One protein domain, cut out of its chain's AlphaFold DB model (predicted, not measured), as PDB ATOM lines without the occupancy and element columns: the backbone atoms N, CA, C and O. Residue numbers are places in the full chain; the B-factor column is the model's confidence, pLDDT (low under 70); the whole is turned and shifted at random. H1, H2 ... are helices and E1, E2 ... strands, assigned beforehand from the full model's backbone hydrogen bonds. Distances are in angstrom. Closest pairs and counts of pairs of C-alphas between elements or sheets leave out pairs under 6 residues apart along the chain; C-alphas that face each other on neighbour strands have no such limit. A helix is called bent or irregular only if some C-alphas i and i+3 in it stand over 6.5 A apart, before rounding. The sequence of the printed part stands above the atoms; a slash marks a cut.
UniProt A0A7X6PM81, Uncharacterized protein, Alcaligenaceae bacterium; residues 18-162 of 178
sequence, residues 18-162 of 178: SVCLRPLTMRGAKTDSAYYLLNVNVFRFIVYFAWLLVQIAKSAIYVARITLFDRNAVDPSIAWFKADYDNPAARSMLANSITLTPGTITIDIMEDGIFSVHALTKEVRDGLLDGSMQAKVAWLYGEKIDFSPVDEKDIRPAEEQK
ATOM      1  N   SER A  18     165.951 128.310 205.108       83.44
ATOM      2  CA  SER A  18     167.104 127.961 204.264       83.44
ATOM      3  C   SER A  18     166.847 128.151 202.760       83.44
ATOM      4  O   SER A  18     167.739 128.584 202.027       83.44
ATOM      5  N   VAL A  19     165.619 127.878 202.305       85.75
ATOM      6  CA  VAL A  19     165.208 128.039 200.905       85.75
ATOM      7  C   VAL A  19     164.952 129.510 200.575       85.75
ATOM      8  O   VAL A  19     165.400 129.981 199.531       85.75
ATOM      9  N   CYS A  20     164.290 130.253 201.465       79.69
ATOM     10  CA  CYS A  20     163.919 131.653 201.250       79.69
ATOM     11  C   CYS A  20     165.066 132.648 201.478       79.69
ATOM     12  O   CYS A  20     165.073 133.695 200.838       79.69
ATOM     13  N   LEU A  21     166.051 132.357 202.338       72.00
ATOM     14  CA  LEU A  21     167.168 133.276 202.599       72.00
ATOM     15  C   LEU A  21     168.123 133.411 201.406       72.00
ATOM     16  O   LEU A  21     168.678 134.487 201.198       72.00
ATOM     17  N   ARG A  22     168.305 132.355 200.600       70.38
ATOM     18  CA  ARG A  22     169.152 132.397 199.392       70.38
ATOM     19  C   ARG A  22     168.726 133.485 198.388       70.38
ATOM     20  O   ARG A  22     169.578 134.292 198.023       70.38
ATOM     21  N   PRO A  23     167.452 133.559 197.961       69.25
ATOM     22  CA  PRO A  23     166.985 134.587 197.029       69.25
ATOM     23  C   PRO A  23     166.755 135.967 197.666       69.25
ATOM     24  O   PRO A  23     166.558 136.933 196.939       69.25
ATOM     25  N   LEU A  24     166.784 136.090 198.999       66.50
ATOM     26  CA  LEU A  24     166.535 137.361 199.698       66.50
ATOM     27  C   LEU A  24     167.744 138.316 199.702       66.50
ATOM     28  O   LEU A  24     167.670 139.416 200.250       66.50
ATOM     29  N   THR A  25     168.864 137.889 199.116       64.19
ATOM     30  CA  THR A  25     170.049 138.725 198.926       64.19
ATOM     31  C   THR A  25     169.880 139.548 197.653       64.19
ATOM     32  O   THR A  25     169.868 139.012 196.547       64.19
ATOM     33  N   MET A  26     169.717 140.863 197.801       63.88
ATOM     34  CA  MET A  26     169.700 141.776 196.661       63.88
ATOM     35  C   MET A  26     171.071 142.433 196.528       63.88
ATOM     36  O   MET A  26     171.656 142.903 197.505       63.88
ATOM     37  N   ARG A  27     171.596 142.442 195.301       62.31
ATOM     38  CA  ARG A  27     172.797 143.208 194.965       62.31
ATOM     39  C   ARG A  27     172.453 144.694 194.943       62.31
ATOM     40  O   ARG A  27     171.383 145.059 194.453       62.31
ATOM     41  N   GLY A  28     173.342 145.524 195.486       60.53
ATOM     42  CA  GLY A  28     173.243 146.977 195.365       60.53
ATOM     43  C   GLY A  28     173.190 147.413 193.901       60.53
ATOM     44  O   GLY A  28     173.729 146.743 193.018       60.53
ATOM     45  N   ALA A  29     172.509 148.526 193.635       58.38
ATOM     46  CA  ALA A  29     172.361 149.067 192.287       58.38
ATOM     47  C   ALA A  29     173.690 149.598 191.714       58.38
ATOM     48  O   ALA A  29     173.853 149.641 190.495       58.38
ATOM     49  N   LYS A  30     174.641 149.991 192.576       55.78
ATOM     50  CA  LYS A  30     175.970 150.496 192.194       55.78
ATOM     51  C   LYS A  30     177.120 149.738 192.854       55.78
ATOM     52  O   LYS A  30     178.167 149.585 192.229       55.78
ATOM     53  N   THR A  31     176.940 149.256 194.082       55.66
ATOM     54  CA  THR A  31     177.971 148.508 194.820       55.66
ATOM     55  C   THR A  31     177.667 147.005 194.802       55.66
ATOM     56  O   THR A  31     176.559 146.605 195.149       55.66
ATOM     57  N   ASP A  32     178.656 146.140 194.514       54.28
ATOM     58  CA  ASP A  32     178.554 144.659 194.635       54.28
ATOM     59  C   ASP A  32     178.508 144.184 196.109       54.28
ATOM     60  O   ASP A  32     178.981 143.111 196.474       54.28
ATOM     61  N   SER A  33     177.947 145.014 196.991       52.34
ATOM     62  CA  SER A  33     177.637 144.660 198.369       52.34
ATOM     63  C   SER A  33     176.280 143.960 198.403       52.34
ATOM     64  O   SER A  33     175.291 144.448 197.855       52.34
ATOM     65  N   ALA A  34     176.232 142.790 199.038       55.44
ATOM     66  CA  ALA A  34     174.984 142.081 199.281       55.44
ATOM     67  C   ALA A  34     174.216 142.794 200.402       55.44
ATOM     68  O   ALA A  34     174.593 142.710 201.573       55.44
ATOM     69  N   TYR A  35     173.136 143.493 200.054       61.84
ATOM     70  CA  TYR A  35     172.232 144.061 201.046       61.84
ATOM     71  C   TYR A  35     171.203 142.998 201.439       61.84
ATOM     72  O   TYR A  35     170.462 142.464 200.609       61.84
ATOM     73  N   TYR A  36     171.154 142.675 202.729       61.72
ATOM     74  CA  TYR A  36     170.091 141.843 203.279       61.72
ATOM     75  C   TYR A  36     168.849 142.705 203.495       61.72
ATOM     76  O   TYR A  36     168.885 143.646 204.289       61.72
ATOM     77  N   LEU A  37     167.734 142.344 202.854       60.94
ATOM     78  CA  LEU A  37     166.441 143.029 203.017       60.94
ATOM     79  C   LEU A  37     165.995 143.144 204.484       60.94
ATOM     80  O   LEU A  37     165.307 144.089 204.856       60.94
ATOM     81  N   LEU A  38     166.402 142.181 205.314       60.25
ATOM     82  CA  LEU A  38     166.026 142.083 206.725       60.25
ATOM     83  C   LEU A  38     167.010 142.763 207.685       60.25
ATOM     84  O   LEU A  38     166.720 142.831 208.876       60.25
ATOM     85  N   ASN A  39     168.148 143.286 207.215       68.12
ATOM     86  CA  ASN A  39     169.119 143.965 208.083       68.12
ATOM     87  C   ASN A  39     168.762 145.447 208.294       68.12
ATOM     88  O   ASN A  39     169.605 146.337 208.190       68.12
ATOM     89  N   VAL A  40     167.483 145.718 208.553       70.56
ATOM     90  CA  VAL A  40     167.005 147.042 208.951       70.56
ATOM     91  C   VAL A  40     166.873 147.043 210.465       70.56
ATOM     92  O   VAL A  40     166.304 146.128 211.058       70.56
ATOM     93  N   ASN A  41     167.395 148.083 211.111       83.81
ATOM     94  CA  ASN A  41     167.232 148.233 212.548       83.81
ATOM     95  C   ASN A  41     165.736 148.388 212.875       83.81
ATOM     96  O   ASN A  41     165.132 149.407 212.538       83.81
ATOM     97  N   VAL A  42     165.162 147.390 213.557       87.50
ATOM     98  CA  VAL A  42     163.737 147.336 213.926       87.50
ATOM     99  C   VAL A  42     163.291 148.610 214.642       87.50
ATOM    100  O   VAL A  42     162.209 149.124 214.374       87.50
ATOM    101  N   PHE A  43     164.145 149.182 215.493       90.62
ATOM    102  CA  PHE A  43     163.840 150.435 216.174       90.62
ATOM    103  C   PHE A  43     163.714 151.608 215.192       90.62
ATOM    104  O   PHE A  43     162.734 152.352 215.241       90.62
ATOM    105  N   ARG A  44     164.661 151.755 214.251       91.00
ATOM    106  CA  ARG A  44     164.579 152.792 213.205       91.00
ATOM    107  C   ARG A  44     163.347 152.597 212.329       91.00
ATOM    108  O   ARG A  44     162.690 153.577 211.992       91.00
ATOM    109  N   PHE A  45     163.016 151.346 212.012       91.12
ATOM    110  CA  PHE A  45     161.833 151.003 211.232       91.12
ATOM    111  C   PHE A  45     160.543 151.421 211.933       91.12
ATOM    112  O   PHE A  45     159.718 152.090 211.320       91.12
ATOM    113  N   ILE A  46     160.387 151.114 213.223       93.81
ATOM    114  CA  ILE A  46     159.203 151.512 214.000       93.81
ATOM    115  C   ILE A  46     159.073 153.041 214.057       93.81
ATOM    116  O   ILE A  46     157.986 153.571 213.835       93.81
ATOM    117  N   VAL A  47     160.174 153.761 214.303       94.81
ATOM    118  CA  VAL A  47     160.177 155.237 214.337       94.81
ATOM    119  C   VAL A  47     159.802 155.825 212.975       94.81
ATOM    120  O   VAL A  47     158.987 156.747 212.902       94.81
ATOM    121  N   TYR A  48     160.372 155.289 211.895       94.06
ATOM    122  CA  TYR A  48     160.023 155.676 210.531       94.06
ATOM    123  C   TYR A  48     158.541 155.416 210.243       94.06
ATOM    124  O   TYR A  48     157.843 156.298 209.753       94.06
ATOM    125  N   PHE A  49     158.047 154.229 210.592       94.31
ATOM    126  CA  PHE A  49     156.676 153.811 210.329       94.31
ATOM    127  C   PHE A  49     155.657 154.671 211.084       94.31
ATOM    128  O   PHE A  49     154.689 155.138 210.491       94.31
ATOM    129  N   ALA A  50     155.902 154.964 212.364       95.56
ATOM    130  CA  ALA A  50     155.057 155.865 213.145       95.56
ATOM    131  C   ALA A  50     155.015 157.279 212.540       95.56
ATOM    132  O   ALA A  50     153.946 157.879 212.432       95.56
ATOM    133  N   TRP A  51     156.164 157.799 212.094       95.62
ATOM    134  CA  TRP A  51     156.226 159.081 211.389       95.62
ATOM    135  C   TRP A  51     155.454 159.046 210.061       95.62
ATOM    136  O   TRP A  51     154.697 159.974 209.773       95.62
ATOM    137  N   LEU A  52     155.586 157.966 209.284       94.62
ATOM    138  CA  LEU A  52     154.893 157.792 208.007       94.62
ATOM    139  C   LEU A  52     153.370 157.750 208.188       94.62
ATOM    140  O   LEU A  52     152.654 158.408 207.440       94.62
ATOM    141  N   LEU A  53     152.862 157.057 209.212       95.69
ATOM    142  CA  LEU A  53     151.427 157.028 209.519       95.69
ATOM    143  C   LEU A  53     150.855 158.430 209.768       95.69
ATOM    144  O   LEU A  53     149.755 158.740 209.310       95.69
ATOM    145  N   VAL A  54     151.608 159.298 210.447       95.75
ATOM    146  CA  VAL A  54     151.202 160.695 210.655       95.75
ATOM    147  C   VAL A  54     151.138 161.452 209.326       95.75
ATOM    148  O   VAL A  54     150.197 162.217 209.112       95.75
ATOM    149  N   GLN A  55     152.098 161.240 208.420       93.81
ATOM    150  CA  GLN A  55     152.091 161.869 207.092       93.81
ATOM    151  C   GLN A  55     150.921 161.390 206.228       93.81
ATOM    152  O   GLN A  55     150.252 162.206 205.592       93.81
ATOM    153  N   ILE A  56     150.623 160.090 206.268       94.75
ATOM    154  CA  ILE A  56     149.474 159.493 205.582       94.75
ATOM    155  C   ILE A  56     148.176 160.116 206.103       94.75
ATOM    156  O   ILE A  56     147.360 160.569 205.307       94.75
ATOM    157  N   ALA A  57     147.999 160.207 207.424       96.06
ATOM    158  CA  ALA A  57     146.802 160.798 208.019       96.06
ATOM    159  C   ALA A  57     146.634 162.282 207.647       96.06
ATOM    160  O   ALA A  57     145.542 162.705 207.267       96.06
ATOM    161  N   LYS A  58     147.715 163.075 207.699       93.62
ATOM    162  CA  LYS A  58     147.697 164.491 207.287       93.62
ATOM    163  C   LYS A  58     147.316 164.652 205.817       93.62
ATOM    164  O   LYS A  58     146.450 165.464 205.497       93.62
ATOM    165  N   SER A  59     147.920 163.851 204.944       93.19
ATOM    166  CA  SER A  59     147.659 163.894 203.501       93.19
ATOM    167  C   SER A  59     146.247 163.410 203.169       93.19
ATOM    168  O   SER A  59     145.572 164.017 202.344       93.19
ATOM    169  N   ALA A  60     145.738 162.398 203.879       94.12
ATOM    170  CA  ALA A  60     144.354 161.945 203.758       94.12
ATOM    171  C   ALA A  60     143.354 163.068 204.073       94.12
ATOM    172  O   ALA A  60     142.420 163.287 203.305       94.12
ATOM    173  N   ILE A  61     143.565 163.808 205.169       94.56
ATOM    174  CA  ILE A  61     142.709 164.944 205.548       94.56
ATOM    175  C   ILE A  61     142.783 166.050 204.489       94.56
ATOM    176  O   ILE A  61     141.748 166.595 204.101       94.56
ATOM    177  N   TYR A  62     143.987 166.368 204.006       92.94
ATOM    178  CA  TYR A  62     144.201 167.370 202.960       92.94
ATOM    179  C   TYR A  62     143.446 167.020 201.668       92.94
ATOM    180  O   TYR A  62     142.627 167.806 201.188       92.94
ATOM    181  N   VAL A  63     143.648 165.804 201.155       91.94
ATOM    182  CA  VAL A  63     143.003 165.325 199.925       91.94
ATOM    183  C   VAL A  63     141.489 165.215 200.088       91.94
ATOM    184  O   VAL A  63     140.750 165.609 199.184       91.94
ATOM    185  N   ALA A  64     141.007 164.739 201.240       93.00
ATOM    186  CA  ALA A  64     139.577 164.683 201.531       93.00
ATOM    187  C   ALA A  64     138.949 166.083 201.515       93.00
ATOM    188  O   ALA A  64     137.896 166.277 200.908       93.00
ATOM    189  N   ARG A  65     139.609 167.080 202.123       92.88
ATOM    190  CA  ARG A  65     139.133 168.468 202.136       92.88
ATOM    191  C   ARG A  65     139.028 169.047 200.726       92.88
ATOM    192  O   ARG A  65     137.993 169.614 200.394       92.88
ATOM    193  N   ILE A  66     140.058 168.885 199.899       91.62
ATOM    194  CA  ILE A  66     140.051 169.386 198.514       91.62
ATOM    195  C   ILE A  66     138.962 168.708 197.693       91.62
ATOM    196  O   ILE A  66     138.165 169.372 197.039       91.62
ATOM    197  N   THR A  67     138.855 167.385 197.801       88.88
ATOM    198  CA  THR A  67     137.869 166.613 197.036       88.88
ATOM    199  C   THR A  67     136.429 167.011 197.383       88.88
ATOM    200  O   THR A  67     135.566 167.008 196.503       88.88
ATOM    201  N   LEU A  68     136.164 167.357 198.649       89.94
ATOM    202  CA  LEU A  68     134.833 167.730 199.135       89.94
ATOM    203  C   LEU A  68     134.478 169.202 198.905       89.94
ATOM    204  O   LEU A  68     133.332 169.493 198.574       89.94
ATOM    205  N   PHE A  69     135.422 170.120 199.114       89.56
ATOM    206  CA  PHE A  69     135.119 171.552 199.203       89.56
ATOM    207  C   PHE A  69     135.667 172.383 198.045       89.56
ATOM    208  O   PHE A  69     135.123 173.453 197.784       89.56
ATOM    209  N   ASP A  70     136.712 171.926 197.354       82.81
ATOM    210  CA  ASP A  70     137.372 172.725 196.324       82.81
ATOM    211  C   ASP A  70     137.928 171.861 195.188       82.81
ATOM    212  O   ASP A  70     139.116 171.545 195.115       82.81
ATOM    213  N   ARG A  71     137.049 171.494 194.251       77.56
ATOM    214  CA  ARG A  71     137.455 170.764 193.041       77.56
ATOM    215  C   ARG A  71     138.372 171.569 192.119       77.56
ATOM    216  O   ARG A  71     139.055 170.953 191.311       77.56
ATOM    217  N   ASN A  72     138.394 172.899 192.219       81.88
ATOM    218  CA  ASN A  72     139.243 173.731 191.366       81.88
ATOM    219  C   ASN A  72     140.708 173.722 191.829       81.88
ATOM    220  O   ASN A  72     141.592 174.025 191.035       81.88
ATOM    221  N   ALA A  73     140.971 173.334 193.081       81.81
ATOM    222  CA  ALA A  73     142.322 173.127 193.603       81.81
ATOM    223  C   ALA A  73     142.993 171.834 193.089       81.81
ATOM    224  O   ALA A  73     144.175 171.602 193.344       81.81
ATOM    225  N   VAL A  74     142.260 170.974 192.372       87.25
ATOM    226  CA  VAL A  74     142.819 169.774 191.742       87.25
ATOM    227  C   VAL A  74     143.575 170.175 190.474       87.25
ATOM    228  O   VAL A  74     142.962 170.483 189.455       87.25
ATOM    229  N   ASP A  75     144.905 170.132 190.537       90.12
ATOM    230  CA  ASP A  75     145.804 170.370 189.402       90.12
ATOM    231  C   ASP A  75     146.829 169.227 189.298       90.12
ATOM    232  O   ASP A  75     147.927 169.305 189.872       90.12
ATOM    233  N   PRO A  76     146.451 168.115 188.637       89.94
ATOM    234  CA  PRO A  76     147.281 166.927 188.569       89.94
ATOM    235  C   PRO A  76     148.545 167.189 187.751       89.94
ATOM    236  O   PRO A  76     148.487 167.608 186.596       89.94
ATOM    237  N   SER A  77     149.705 166.886 188.324       91.44
ATOM    238  CA  SER A  77     150.999 167.088 187.665       91.44
ATOM    239  C   SER A  77     151.990 165.991 188.038       91.44
ATOM    240  O   SER A  77     151.799 165.262 189.011       91.44
ATOM    241  N   ILE A  78     153.038 165.830 187.231       91.94
ATOM    242  CA  ILE A  78     154.102 164.860 187.504       91.94
ATOM    243  C   ILE A  78     155.259 165.590 188.189       91.94
ATOM    244  O   ILE A  78     155.788 166.566 187.659       91.94
ATOM    245  N   ALA A  79     155.634 165.114 189.373       92.00
ATOM    246  CA  ALA A  79     156.849 165.493 190.073       92.00
ATOM    247  C   ALA A  79     157.999 164.605 189.591       92.00
ATOM    248  O   ALA A  79     157.871 163.376 189.593       92.00
ATOM    249  N   TRP A  80     159.123 165.224 189.246       92.19
ATOM    250  CA  TRP A  80     160.353 164.520 188.915       92.19
ATOM    251  C   TRP A  80     161.433 164.905 189.918       92.19
ATOM    252  O   TRP A  80     161.683 166.083 190.173       92.19
ATOM    253  N   PHE A  81     162.069 163.907 190.518       93.00
ATOM    254  CA  PHE A  81     163.187 164.135 191.426       93.00
ATOM    255  C   PHE A  81     164.162 162.967 191.378       93.00
ATOM    256  O   PHE A  81     163.779 161.816 191.175       93.00
ATOM    257  N   LYS A  82     165.441 163.259 191.597       92.06
ATOM    258  CA  LYS A  82     166.488 162.253 191.747       92.06
ATOM    259  C   LYS A  82     166.612 161.893 193.223       92.06
ATOM    260  O   LYS A  82     166.746 162.778 194.063       92.06
ATOM    261  N   ALA A  83     166.559 160.602 193.534       91.38
ATOM    262  CA  ALA A  83     166.839 160.067 194.861       91.38
ATOM    263  C   ALA A  83     167.662 158.782 194.710       91.38
ATOM    264  O   ALA A  83     167.142 157.675 194.566       91.38
ATOM    265  N   ASP A  84     168.979 158.953 194.687       86.44
ATOM    266  CA  ASP A  84     169.906 157.903 194.279       86.44
ATOM    267  C   ASP A  84     170.330 157.020 195.463       86.44
ATOM    268  O   ASP A  84     171.354 157.254 196.103       86.44
ATOM    269  N   TYR A  85     169.506 156.016 195.774       87.06
ATOM    270  CA  TYR A  85     169.834 154.979 196.759       87.06
ATOM    271  C   TYR A  85     170.639 153.849 196.117       87.06
ATOM    272  O   TYR A  85     170.315 153.417 195.004       87.06
ATOM    273  N   ASP A  86     171.623 153.314 196.836       84.56
ATOM    274  CA  ASP A  86     172.349 152.112 196.410       84.56
ATOM    275  C   ASP A  86     171.538 150.850 196.737       84.56
ATOM    276  O   ASP A  86     171.446 149.932 195.917       84.56
ATOM    277  N   ASN A  87     170.872 150.822 197.895       84.25
ATOM    278  CA  ASN A  87     170.041 149.698 198.298       84.25
ATOM    279  C   ASN A  87     168.687 149.697 197.558       84.25
ATOM    280  O   ASN A  87     167.871 150.613 197.733       84.25
ATOM    281  N   PRO A  88     168.372 148.636 196.788       85.19
ATOM    282  CA  PRO A  88     167.086 148.520 196.103       85.19
ATOM    283  C   PRO A  88     165.897 148.500 197.074       85.19
ATOM    284  O   PRO A  88     164.828 149.008 196.740       85.19
ATOM    285  N   ALA A  89     166.083 148.006 198.303       87.12
ATOM    286  CA  ALA A  89     165.057 148.041 199.341       87.12
ATOM    287  C   ALA A  89     164.660 149.474 199.709       87.12
ATOM    288  O   ALA A  89     163.480 149.743 199.915       87.12
ATOM    289  N   ALA A  90     165.625 150.399 199.754       89.88
ATOM    290  CA  ALA A  90     165.367 151.803 200.050       89.88
ATOM    291  C   ALA A  90     164.570 152.472 198.920       89.88
ATOM    292  O   ALA A  90     163.595 153.173 199.196       89.88
ATOM    293  N   ARG A  91     164.905 152.172 197.653       91.06
ATOM    294  CA  ARG A  91     164.133 152.635 196.484       91.06
ATOM    295  C   ARG A  91     162.679 152.169 196.560       91.06
ATOM    296  O   ARG A  91     161.763 152.982 196.445       91.06
ATOM    297  N   SER A  92     162.462 150.875 196.812       91.12
ATOM    298  CA  SER A  92     161.118 150.309 196.958       91.12
ATOM    299  C   SER A  92     160.376 150.869 198.172       91.12
ATOM    300  O   SER A  92     159.184 151.153 198.081       91.12
ATOM    301  N   MET A  93     161.061 151.065 199.302       92.75
ATOM    302  CA  MET A  93     160.454 151.628 200.507       92.75
ATOM    303  C   MET A  93     159.967 153.058 200.271       92.75
ATOM    304  O   MET A  93     158.846 153.387 200.664       92.75
ATOM    305  N   LEU A  94     160.771 153.892 199.602       94.62
ATOM    306  CA  LEU A  94     160.372 155.247 199.235       94.62
ATOM    307  C   LEU A  94     159.161 155.227 198.296       94.62
ATOM    308  O   LEU A  94     158.157 155.869 198.596       94.62
ATOM    309  N   ALA A  95     159.221 154.446 197.215       94.25
ATOM    310  CA  ALA A  95     158.134 154.343 196.242       94.25
ATOM    311  C   ALA A  95     156.808 153.919 196.890       94.25
ATOM    312  O   ALA A  95     155.769 154.540 196.670       94.25
ATOM    313  N   ASN A  96     156.854 152.901 197.752       94.25
ATOM    314  CA  ASN A  96     155.681 152.430 198.482       94.25
ATOM    315  C   ASN A  96     155.153 153.485 199.459       94.25
ATOM    316  O   ASN A  96     153.945 153.652 199.586       94.25
ATOM    317  N   SER A  97     156.043 154.216 200.132       95.06
ATOM    318  CA  SER A  97     155.658 155.265 201.085       95.06
ATOM    319  C   SER A  97     154.972 156.446 200.390       95.06
ATOM    320  O   SER A  97     153.978 156.964 200.898       95.06
ATOM    321  N   ILE A  98     155.448 156.816 199.199       94.69
ATOM    322  CA  ILE A  98     154.811 157.819 198.342       94.69
ATOM    323  C   ILE A  98     153.442 157.316 197.879       94.69
ATOM    324  O   ILE A  98     152.443 157.995 198.078       94.69
ATOM    325  N   THR A  99     153.348 156.102 197.335       93.94
ATOM    326  CA  THR A  99     152.067 155.552 196.853       93.94
ATOM    327  C   THR A  99     151.032 155.375 197.972       93.94
ATOM    328  O   THR A  99     149.834 155.503 197.737       93.94
ATOM    329  N   LEU A 100     151.468 155.103 199.207       93.06
ATOM    330  CA  LEU A 100     150.584 155.030 200.374       93.06
ATOM    331  C   LEU A 100     150.084 156.397 200.848       93.06
ATOM    332  O   LEU A 100     149.091 156.455 201.572       93.06
ATOM    333  N   THR A 101     150.766 157.481 200.481       91.94
ATOM    334  CA  THR A 101     150.365 158.836 200.849       91.94
ATOM    335  C   THR A 101     149.235 159.278 199.912       91.94
ATOM    336  O   THR A 101     149.443 159.373 198.702       91.94
ATOM    337  N   PRO A 102     148.011 159.519 200.417       88.25
ATOM    338  CA  PRO A 102     146.888 159.855 199.550       88.25
ATOM    339  C   PRO A 102     147.162 161.132 198.761       88.25
ATOM    340  O   PRO A 102     147.618 162.126 199.323       88.25
ATOM    341  N   GLY A 103     146.851 161.104 197.464       88.69
ATOM    342  CA  GLY A 103     147.133 162.207 196.544       88.69
ATOM    343  C   GLY A 103     148.444 162.067 195.770       88.69
ATOM    344  O   GLY A 103     148.732 162.944 194.959       88.69
ATOM    345  N   THR A 104     149.203 160.982 195.969       94.50
ATOM    346  CA  THR A 104     150.405 160.666 195.183       94.50
ATOM    347  C   THR A 104     150.431 159.223 194.693       94.50
ATOM    348  O   THR A 104     149.953 158.320 195.374       94.50
ATOM    349  N   ILE A 105     151.004 158.990 193.511       94.06
ATOM    350  CA  ILE A 105     151.235 157.653 192.944       94.06
ATOM    351  C   ILE A 105     152.605 157.637 192.270       94.06
ATOM    352  O   ILE A 105     152.868 158.454 191.390       94.06
ATOM    353  N   THR A 106     153.469 156.694 192.641       94.31
ATOM    354  CA  THR A 106     154.735 156.478 191.923       94.31
ATOM    355  C   THR A 106     154.449 155.808 190.576       94.31
ATOM    356  O   THR A 106     153.830 154.745 190.552       94.31
ATOM    357  N   ILE A 107     154.870 156.428 189.471       92.69
ATOM    358  CA  ILE A 107     154.671 155.920 188.105       92.69
ATOM    359  C   ILE A 107     155.828 154.998 187.730       92.69
ATOM    360  O   ILE A 107     155.604 153.845 187.370       92.69
ATOM    361  N   ASP A 108     157.054 155.513 187.817       89.38
ATOM    362  CA  ASP A 108     158.259 154.789 187.432       89.38
ATOM    363  C   ASP A 108     159.479 155.221 188.257       89.38
ATOM    364  O   ASP A 108     159.524 156.305 188.850       89.38
ATOM    365  N   ILE A 109     160.477 154.341 188.289       88.88
ATOM    366  CA  ILE A 109     161.785 154.569 188.896       88.88
ATOM    367  C   ILE A 109     162.833 154.186 187.856       88.88
ATOM    368  O   ILE A 109     163.067 153.008 187.582       88.88
ATOM    369  N   MET A 110     163.487 155.195 187.298       86.19
ATOM    370  CA  MET A 110     164.507 155.019 186.275       86.19
ATOM    371  C   MET A 110     165.781 154.389 186.871       86.19
ATOM    372  O   MET A 110     166.071 154.500 188.067       86.19
ATOM    373  N   GLU A 111     166.584 153.730 186.028       79.06
ATOM    374  CA  GLU A 111     167.816 153.039 186.456       79.06
ATOM    375  C   GLU A 111     168.814 153.975 187.173       79.06
ATOM    376  O   GLU A 111     169.504 153.559 188.108       79.06
ATOM    377  N   ASP A 112     168.839 155.253 186.789       80.38
ATOM    378  CA  ASP A 112     169.683 156.321 187.341       80.38
ATOM    379  C   ASP A 112     169.151 156.949 188.647       80.38
ATOM    380  O   ASP A 112     169.715 157.937 189.137       80.38
ATOM    381  N   GLY A 113     168.090 156.375 189.225       84.69
ATOM    382  CA  GLY A 113     167.509 156.807 190.496       84.69
ATOM    383  C   GLY A 113     166.596 158.028 190.381       84.69
ATOM    384  O   GLY A 113     166.366 158.702 191.384       84.69
ATOM    385  N   ILE A 114     166.097 158.337 189.181       90.81
ATOM    386  CA  ILE A 114     165.060 159.356 188.979       90.81
ATOM    387  C   ILE A 114     163.681 158.734 189.216       90.81
ATOM    388  O   ILE A 114     163.348 157.689 188.661       90.81
ATOM    389  N   PHE A 115     162.880 159.388 190.052       93.31
ATOM    390  CA  PHE A 115     161.509 159.010 190.366       93.31
ATOM    391  C   PHE A 115     160.542 159.900 189.593       93.31
ATOM    392  O   PHE A 115     160.694 161.125 189.580       93.31
ATOM    393  N   SER A 116     159.520 159.278 189.010       93.31
ATOM    394  CA  SER A 116     158.370 159.963 188.430       93.31
ATOM    395  C   SER A 116     157.137 159.696 189.286       93.31
ATOM    396  O   SER A 116     156.733 158.554 189.515       93.31
ATOM    397  N   VAL A 117     156.547 160.760 189.826       94.69
ATOM    398  CA  VAL A 117     155.423 160.656 190.763       94.69
ATOM    399  C   VAL A 117     154.278 161.521 190.282       94.69
ATOM    400  O   VAL A 117     154.428 162.722 190.094       94.69
ATOM    401  N   HIS A 118     153.107 160.922 190.117       94.06
ATOM    402  CA  HIS A 118     151.879 161.662 189.897       94.06
ATOM    403  C   HIS A 118     151.407 162.277 191.214       94.06
ATOM    404  O   HIS A 118     151.206 161.552 192.187       94.06
ATOM    405  N   ALA A 119     151.205 163.589 191.238       94.19
ATOM    406  CA  ALA A 119     150.640 164.317 192.362       94.19
ATOM    407  C   ALA A 119     149.286 164.914 191.966       94.19
ATOM    408  O   ALA A 119     149.132 165.461 190.876       94.19
ATOM    409  N   LEU A 120     148.313 164.832 192.871       93.31
ATOM    410  CA  LEU A 120     146.949 165.321 192.650       93.31
ATOM    411  C   LEU A 120     146.856 166.857 192.629       93.31
ATOM    412  O   LEU A 120     145.953 167.410 192.008       93.31
ATOM    413  N   THR A 121     147.758 167.535 193.342       92.06
ATOM    414  CA  THR A 121     147.779 168.999 193.508       92.06
ATOM    415  C   THR A 121     149.214 169.520 193.519       92.06
ATOM    416  O   THR A 121     150.150 168.754 193.785       92.06
ATOM    417  N   LYS A 122     149.398 170.825 193.278       90.50
ATOM    418  CA  LYS A 122     150.725 171.464 193.315       90.50
ATOM    419  C   LYS A 122     151.350 171.420 194.700       90.50
ATOM    420  O   LYS A 122     152.539 171.171 194.812       90.50
ATOM    421  N   GLU A 123     150.567 171.593 195.754       90.06
ATOM    422  CA  GLU A 123     151.073 171.603 197.128       90.06
ATOM    423  C   GLU A 123     151.607 170.224 197.525       90.06
ATOM    424  O   GLU A 123     152.652 170.112 198.161       90.06
ATOM    425  N   VAL A 124     150.914 169.160 197.109       91.00
ATOM    426  CA  VAL A 124     151.374 167.780 197.318       91.00
ATOM    427  C   VAL A 124     152.654 167.513 196.530       91.00
ATOM    428  O   VAL A 124     153.579 166.899 197.057       91.00
ATOM    429  N   ARG A 125     152.732 168.006 195.287       92.25
ATOM    430  CA  ARG A 125     153.948 167.933 194.471       92.25
ATOM    431  C   ARG A 125     155.115 168.637 195.162       92.25
ATOM    432  O   ARG A 125     156.176 168.044 195.307       92.25
ATOM    433  N   ASP A 126     154.919 169.868 195.614       91.06
ATOM    434  CA  ASP A 126     155.970 170.673 196.235       91.06
ATOM    435  C   ASP A 126     156.417 170.057 197.576       91.06
ATOM    436  O   ASP A 126     157.605 170.046 197.889       91.06
ATOM    437  N   GLY A 127     155.498 169.421 198.315       90.38
ATOM    438  CA  GLY A 127     155.820 168.631 199.507       90.38
ATOM    439  C   GLY A 127     156.692 167.397 199.234       90.38
ATOM    440  O   GLY A 127     157.493 167.020 200.086       90.38
ATOM    441  N   LEU A 128     156.598 166.781 198.050       90.88
ATOM    442  CA  LEU A 128     157.538 165.727 197.639       90.88
ATOM    443  C   LEU A 128     158.929 166.293 197.330       90.88
ATOM    444  O   LEU A 128     159.929 165.609 197.555       90.88
ATOM    445  N   LEU A 129     158.993 167.522 196.809       91.00
ATOM    446  CA  LEU A 129     160.241 168.188 196.431       91.00
ATOM    447  C   LEU A 129     161.013 168.766 197.632       91.00
ATOM    448  O   LEU A 129     162.181 169.108 197.488       91.00
ATOM    449  N   ASP A 130     160.400 168.817 198.817       90.06
ATOM    450  CA  ASP A 130     161.044 169.194 200.086       90.06
ATOM    451  C   ASP A 130     162.131 168.193 200.534       90.06
ATOM    452  O   ASP A 130     163.034 168.530 201.297       90.06
ATOM    453  N   GLY A 131     162.077 166.942 200.065       88.38
ATOM    454  CA  GLY A 131     163.119 165.950 200.343       88.38
ATOM    455  C   GLY A 131     163.048 165.305 201.736       88.38
ATOM    456  O   GLY A 131     163.829 164.396 202.036       88.38
ATOM    457  N   SER A 132     162.126 165.722 202.614       91.50
ATOM    458  CA  SER A 132     162.043 165.219 203.994       91.50
ATOM    459  C   SER A 132     161.712 163.725 204.088       91.50
ATOM    460  O   SER A 132     162.270 163.021 204.938       91.50
ATOM    461  N   MET A 133     160.856 163.204 203.201       92.62
ATOM    462  CA  MET A 133     160.551 161.768 203.132       92.62
ATOM    463  C   MET A 133     161.759 160.963 202.639       92.62
ATOM    464  O   MET A 133     162.090 159.923 203.209       92.62
ATOM    465  N   GLN A 134     162.463 161.477 201.634       93.94
ATOM    466  CA  GLN A 134     163.656 160.878 201.053       93.94
ATOM    467  C   GLN A 134     164.772 160.810 202.109       93.94
ATOM    468  O   GLN A 134     165.330 159.746 202.373       93.94
ATOM    469  N   ALA A 135     165.015 161.904 202.833       92.31
ATOM    470  CA  ALA A 135     165.977 161.934 203.932       92.31
ATOM    471  C   ALA A 135     165.623 160.943 205.061       92.31
ATOM    472  O   ALA A 135     166.508 160.312 205.645       92.31
ATOM    473  N   LYS A 136     164.329 160.755 205.362       93.19
ATOM    474  CA  LYS A 136     163.867 159.771 206.356       93.19
ATOM    475  C   LYS A 136     164.122 158.326 205.924       93.19
ATOM    476  O   LYS A 136     164.533 157.523 206.764       93.19
ATOM    477  N   VAL A 137     163.915 158.000 204.649       92.38
ATOM    478  CA  VAL A 137     164.235 156.671 204.100       92.38
ATOM    479  C   VAL A 137     165.748 156.445 204.094       92.38
ATOM    480  O   VAL A 137     166.209 155.390 204.528       92.38
ATOM    481  N   ALA A 138     166.534 157.454 203.716       91.81
ATOM    482  CA  ALA A 138     167.992 157.403 203.786       91.81
ATOM    483  C   ALA A 138     168.479 157.105 205.217       91.81
ATOM    484  O   ALA A 138     169.275 156.194 205.435       91.81
ATOM    485  N   TRP A 139     167.907 157.779 206.221       91.75
ATOM    486  CA  TRP A 139     168.200 157.524 207.637       91.75
ATOM    487  C   TRP A 139     167.820 156.106 208.099       91.75
ATOM    488  O   TRP A 139     168.561 155.491 208.873       91.75
ATOM    489  N   LEU A 140     166.687 155.573 207.623       90.38
ATOM    490  CA  LEU A 140     166.232 154.216 207.944       90.38
ATOM    491  C   LEU A 140     167.259 153.166 207.500       90.38
ATOM    492  O   LEU A 140     167.618 152.290 208.291       90.38
ATOM    493  N   TYR A 141     167.758 153.296 206.270       88.12
ATOM    494  CA  TYR A 141     168.728 152.373 205.674       88.12
ATOM    495  C   TYR A 141     170.193 152.742 205.953       88.12
ATOM    496  O   TYR A 141     171.084 151.946 205.676       88.12
ATOM    497  N   GLY A 142     170.454 153.900 206.566       86.06
ATOM    498  CA  GLY A 142     171.807 154.374 206.865       86.06
ATOM    499  C   GLY A 142     172.588 154.851 205.636       86.06
ATOM    500  O   GLY A 142     173.814 154.903 205.689       86.06
ATOM    501  N   GLU A 143     171.898 155.200 204.553       83.00
ATOM    502  CA  GLU A 143     172.505 155.717 203.326       83.00
ATOM    503  C   GLU A 143     172.540 157.245 203.320       83.00
ATOM    504  O   GLU A 143     171.754 157.914 203.996       83.00
ATOM    505  N   LYS A 144     173.460 157.810 202.539       84.06
ATOM    506  CA  LYS A 144     173.457 159.233 202.195       84.06
ATOM    507  C   LYS A 144     172.913 159.359 200.784       84.06
ATOM    508  O   LYS A 144     173.429 158.700 199.888       84.06
ATOM    509  N   ILE A 145     171.902 160.199 200.608       84.94
ATOM    510  CA  ILE A 145     171.312 160.459 199.298       84.94
ATOM    511  C   ILE A 145     171.772 161.803 198.759       84.94
ATOM    512  O   ILE A 145     171.895 162.770 199.511       84.94
ATOM    513  N   ASP A 146     171.975 161.843 197.449       82.75
ATOM    514  CA  ASP A 146     171.966 163.079 196.682       82.75
ATOM    515  C   ASP A 146     170.542 163.273 196.156       82.75
ATOM    516  O   ASP A 146     170.053 162.480 195.342       82.75
ATOM    517  N   PHE A 147     169.840 164.247 196.731       88.69
ATOM    518  CA  PHE A 147     168.472 164.578 196.362       88.69
ATOM    519  C   PHE A 147     168.470 165.869 195.556       88.69
ATOM    520  O   PHE A 147     168.922 166.906 196.039       88.69
ATOM    521  N   SER A 148     167.904 165.810 194.354       87.88
ATOM    522  CA  SER A 148     167.745 166.984 193.500       87.88
ATOM    523  C   SER A 148     166.375 166.965 192.819       87.88
ATOM    524  O   SER A 148     166.049 165.964 192.171       87.88
ATOM    525  N   PRO A 149     165.573 168.042 192.908       88.12
ATOM    526  CA  PRO A 149     164.419 168.202 192.030       88.12
ATOM    527  C   PRO A 149     164.912 168.271 190.580       88.12
ATOM    528  O   PRO A 149     165.954 168.869 190.306       88.12
ATOM    529  N   VAL A 150     164.200 167.620 189.664       86.31
ATOM    530  CA  VAL A 150     164.566 167.581 188.242       86.31
ATOM    531  C   VAL A 150     163.417 168.164 187.438       86.31
ATOM    532  O   VAL A 150     162.255 167.874 187.715       86.31
ATOM    533  N   ASP A 151     163.725 168.972 186.431       81.75
ATOM    534  CA  ASP A 151     162.705 169.476 185.524       81.75
ATOM    535  C   ASP A 151     162.383 168.449 184.433       81.75
ATOM    536  O   ASP A 151     163.254 167.809 183.843       81.75
ATOM    537  N   GLU A 152     161.103 168.342 184.079       72.94
ATOM    538  CA  GLU A 152     160.617 167.423 183.037       72.94
ATOM    539  C   GLU A 152     161.304 167.655 181.669       72.94
ATOM    540  O   GLU A 152     161.372 166.765 180.819       72.94
ATOM    541  N   LYS A 153     161.805 168.873 181.417       70.56
ATOM    542  CA  LYS A 153     162.505 169.229 180.170       70.56
ATOM    543  C   LYS A 153     163.859 168.533 180.029       70.56
ATOM    544  O   LYS A 153     164.256 168.260 178.900       70.56
ATOM    545  N   ASP A 154     164.509 168.205 181.139       72.81
ATOM    546  CA  ASP A 154     165.833 167.582 181.139       72.81
ATOM    547  C   ASP A 154     165.746 166.057 180.972       72.81
ATOM    548  O   ASP A 154     166.684 165.419 180.495       72.81
ATOM    549  N   ILE A 155     164.589 165.468 181.296       69.88
ATOM    550  CA  ILE A 155     164.354 164.015 181.266       69.88
ATOM    551  C   ILE A 155     163.841 163.543 179.900       69.88
ATOM    552  O   ILE A 155     164.327 162.545 179.365       69.88
ATOM    553  N   ARG A 156     162.898 164.277 179.291       64.62
ATOM    554  CA  ARG A 156     162.298 163.932 177.985       64.62
ATOM    555  C   ARG A 156     163.309 163.590 176.872       64.62
ATOM    556  O   ARG A 156     163.120 162.563 176.221       64.62
ATOM    557  N   PRO A 157     164.386 164.368 176.634       61.44
ATOM    558  CA  PRO A 157     165.368 164.011 175.609       61.44
ATOM    559  C   PRO A 157     166.161 162.734 175.949       61.44
ATOM    560  O   PRO A 157     166.504 161.975 175.043       61.44
ATOM    561  N   ALA A 158     166.408 162.451 177.234       62.56
ATOM    562  CA  ALA A 158     167.106 161.240 177.672       62.56
ATOM    563  C   ALA A 158     166.238 159.971 177.545       62.56
ATOM    564  O   ALA A 158     166.753 158.909 177.181       62.56
ATOM    565  N   GLU A 159     164.927 160.063 177.790       62.22
ATOM    566  CA  GLU A 159     163.994 158.944 177.591       62.22
ATOM    567  C   GLU A 159     163.736 158.639 176.112       62.22
ATOM    568  O   GLU A 159     163.776 157.471 175.713       62.22
ATOM    569  N   GLU A 160     163.537 159.665 175.274       62.50
ATOM    570  CA  GLU A 160     163.312 159.489 173.830       62.50
ATOM    571  C   GLU A 160     164.513 158.798 173.161       62.50
ATOM    572  O   GLU A 160     164.342 157.979 172.258       62.50
ATOM    573  N   GLN A 161     165.731 159.048 173.653       61.62
ATOM    574  CA  GLN A 161     166.945 158.398 173.159       61.62
ATOM    575  C   GLN A 161     167.083 156.931 173.608       61.62
ATOM    576  O   GLN A 161     167.595 156.109 172.844       61.62
ATOM    577  N   LYS A 162     166.581 156.561 174.794       61.53
ATOM    578  CA  LYS A 162     166.574 155.164 175.284       61.53
ATOM    579  C   LYS A 162     165.426 154.330 174.703       61.53
ATOM    580  O   LYS A 162     165.554 153.113 174.530       61.53
TER     581      LYS A 162
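This is residues 18 to 162 of the 178 residues of an uncharacterized protein of Alcaligenaceae bacterium (UniProt A0A7X6PM81). A small, strongly twisted sheet of four strands has H3 and H4 packed over one face; the 40.3 A helix H2 runs outside them, packed on H5 with its residues 44 to 48. H1 and the small hairpin E1-E2 lie at one end, and H6 grazes the sheet with its residues 152 to 155. The 145 printed residues run H1 E1 E2 H2 E3 H3 E4 E5 H4 H5 E6 H6, a mixed class with six named helices and six named strands. The larger sheet has order E4 - E5 - E3 - E6, all antiparallel. The whole is compact, with a radius of gyration of the C-alphas of 16.6 A and spans of 54 by 41 by 27 A.

Find C-alpha 77 at (150.999, 167.088, 187.665); from there E3, residues 77 to 83, runs 18.8 A. Its neighbours are E5, 114 to 119, 15.6 A, and E6, 147 to 149; look for E4, 104 to 109, 14.4 A, as the other neighbour of E5. H3 is 88 to 100, 18.2 A; H4 is 122 to 129, 10.5 A; H5 is 132 to 141, 14.6 A. H2, 42 to 69, begins at C-alpha 42 at (163.737, 147.336, 213.926). H1 is 18 to 21, E1 25 to 27 and E2 34 to 36. H6, 152 to 162, ends at C-alpha 162 at (166.574, 155.164, 175.284); it is irregular, but only just: C-alphas 154 and 157 are 6.6 A apart.

In the sheet, find N 79 and O 117, 2.8 A apart, between E3 and E5; N 107 and O 116, 2.8 A, in the hairpin E4 and E5; and N 82 and O 148, 2.8 A, between E3 and E6. H3 and H4 lie on the same face, making two layers, at heights over the sheet of 9.3 A and 7.6 A. E3, H3, E4 and E5, H4 H5, E6 are split strand-helix-strand units, each with another strand between its two, and both crossovers are right-handed. H2, H3 and H5 form a bundle, three helices grouped together. H5 touches H3, closest C-alphas Leu 94 and Val 137 at 6.4 A, with H3's residues 90 to 94 alone, at a steep tilt of 39 degrees, opposite ways. H5 touches H2, closest C-alphas Arg 44 and Leu 140 at 5.7 A, at a shallow tilt of 23 degrees. In the hairpin E1 and E2, N 35 and O 26 are 3.0 A apart. Every O i to N i+4 pair is within hydrogen-bond range in H2, H3, H4 and H5; H6 has 5 of 7, and H1 is too short for such a pair.

The C-alphas of Ser 18 and Asn 72, the two farthest apart, are 55.1 A apart. The printed part has no cut, and no link is long. The model's confidence is low, with pLDDT under 70, in residues 23 to 39 and 155 to 162.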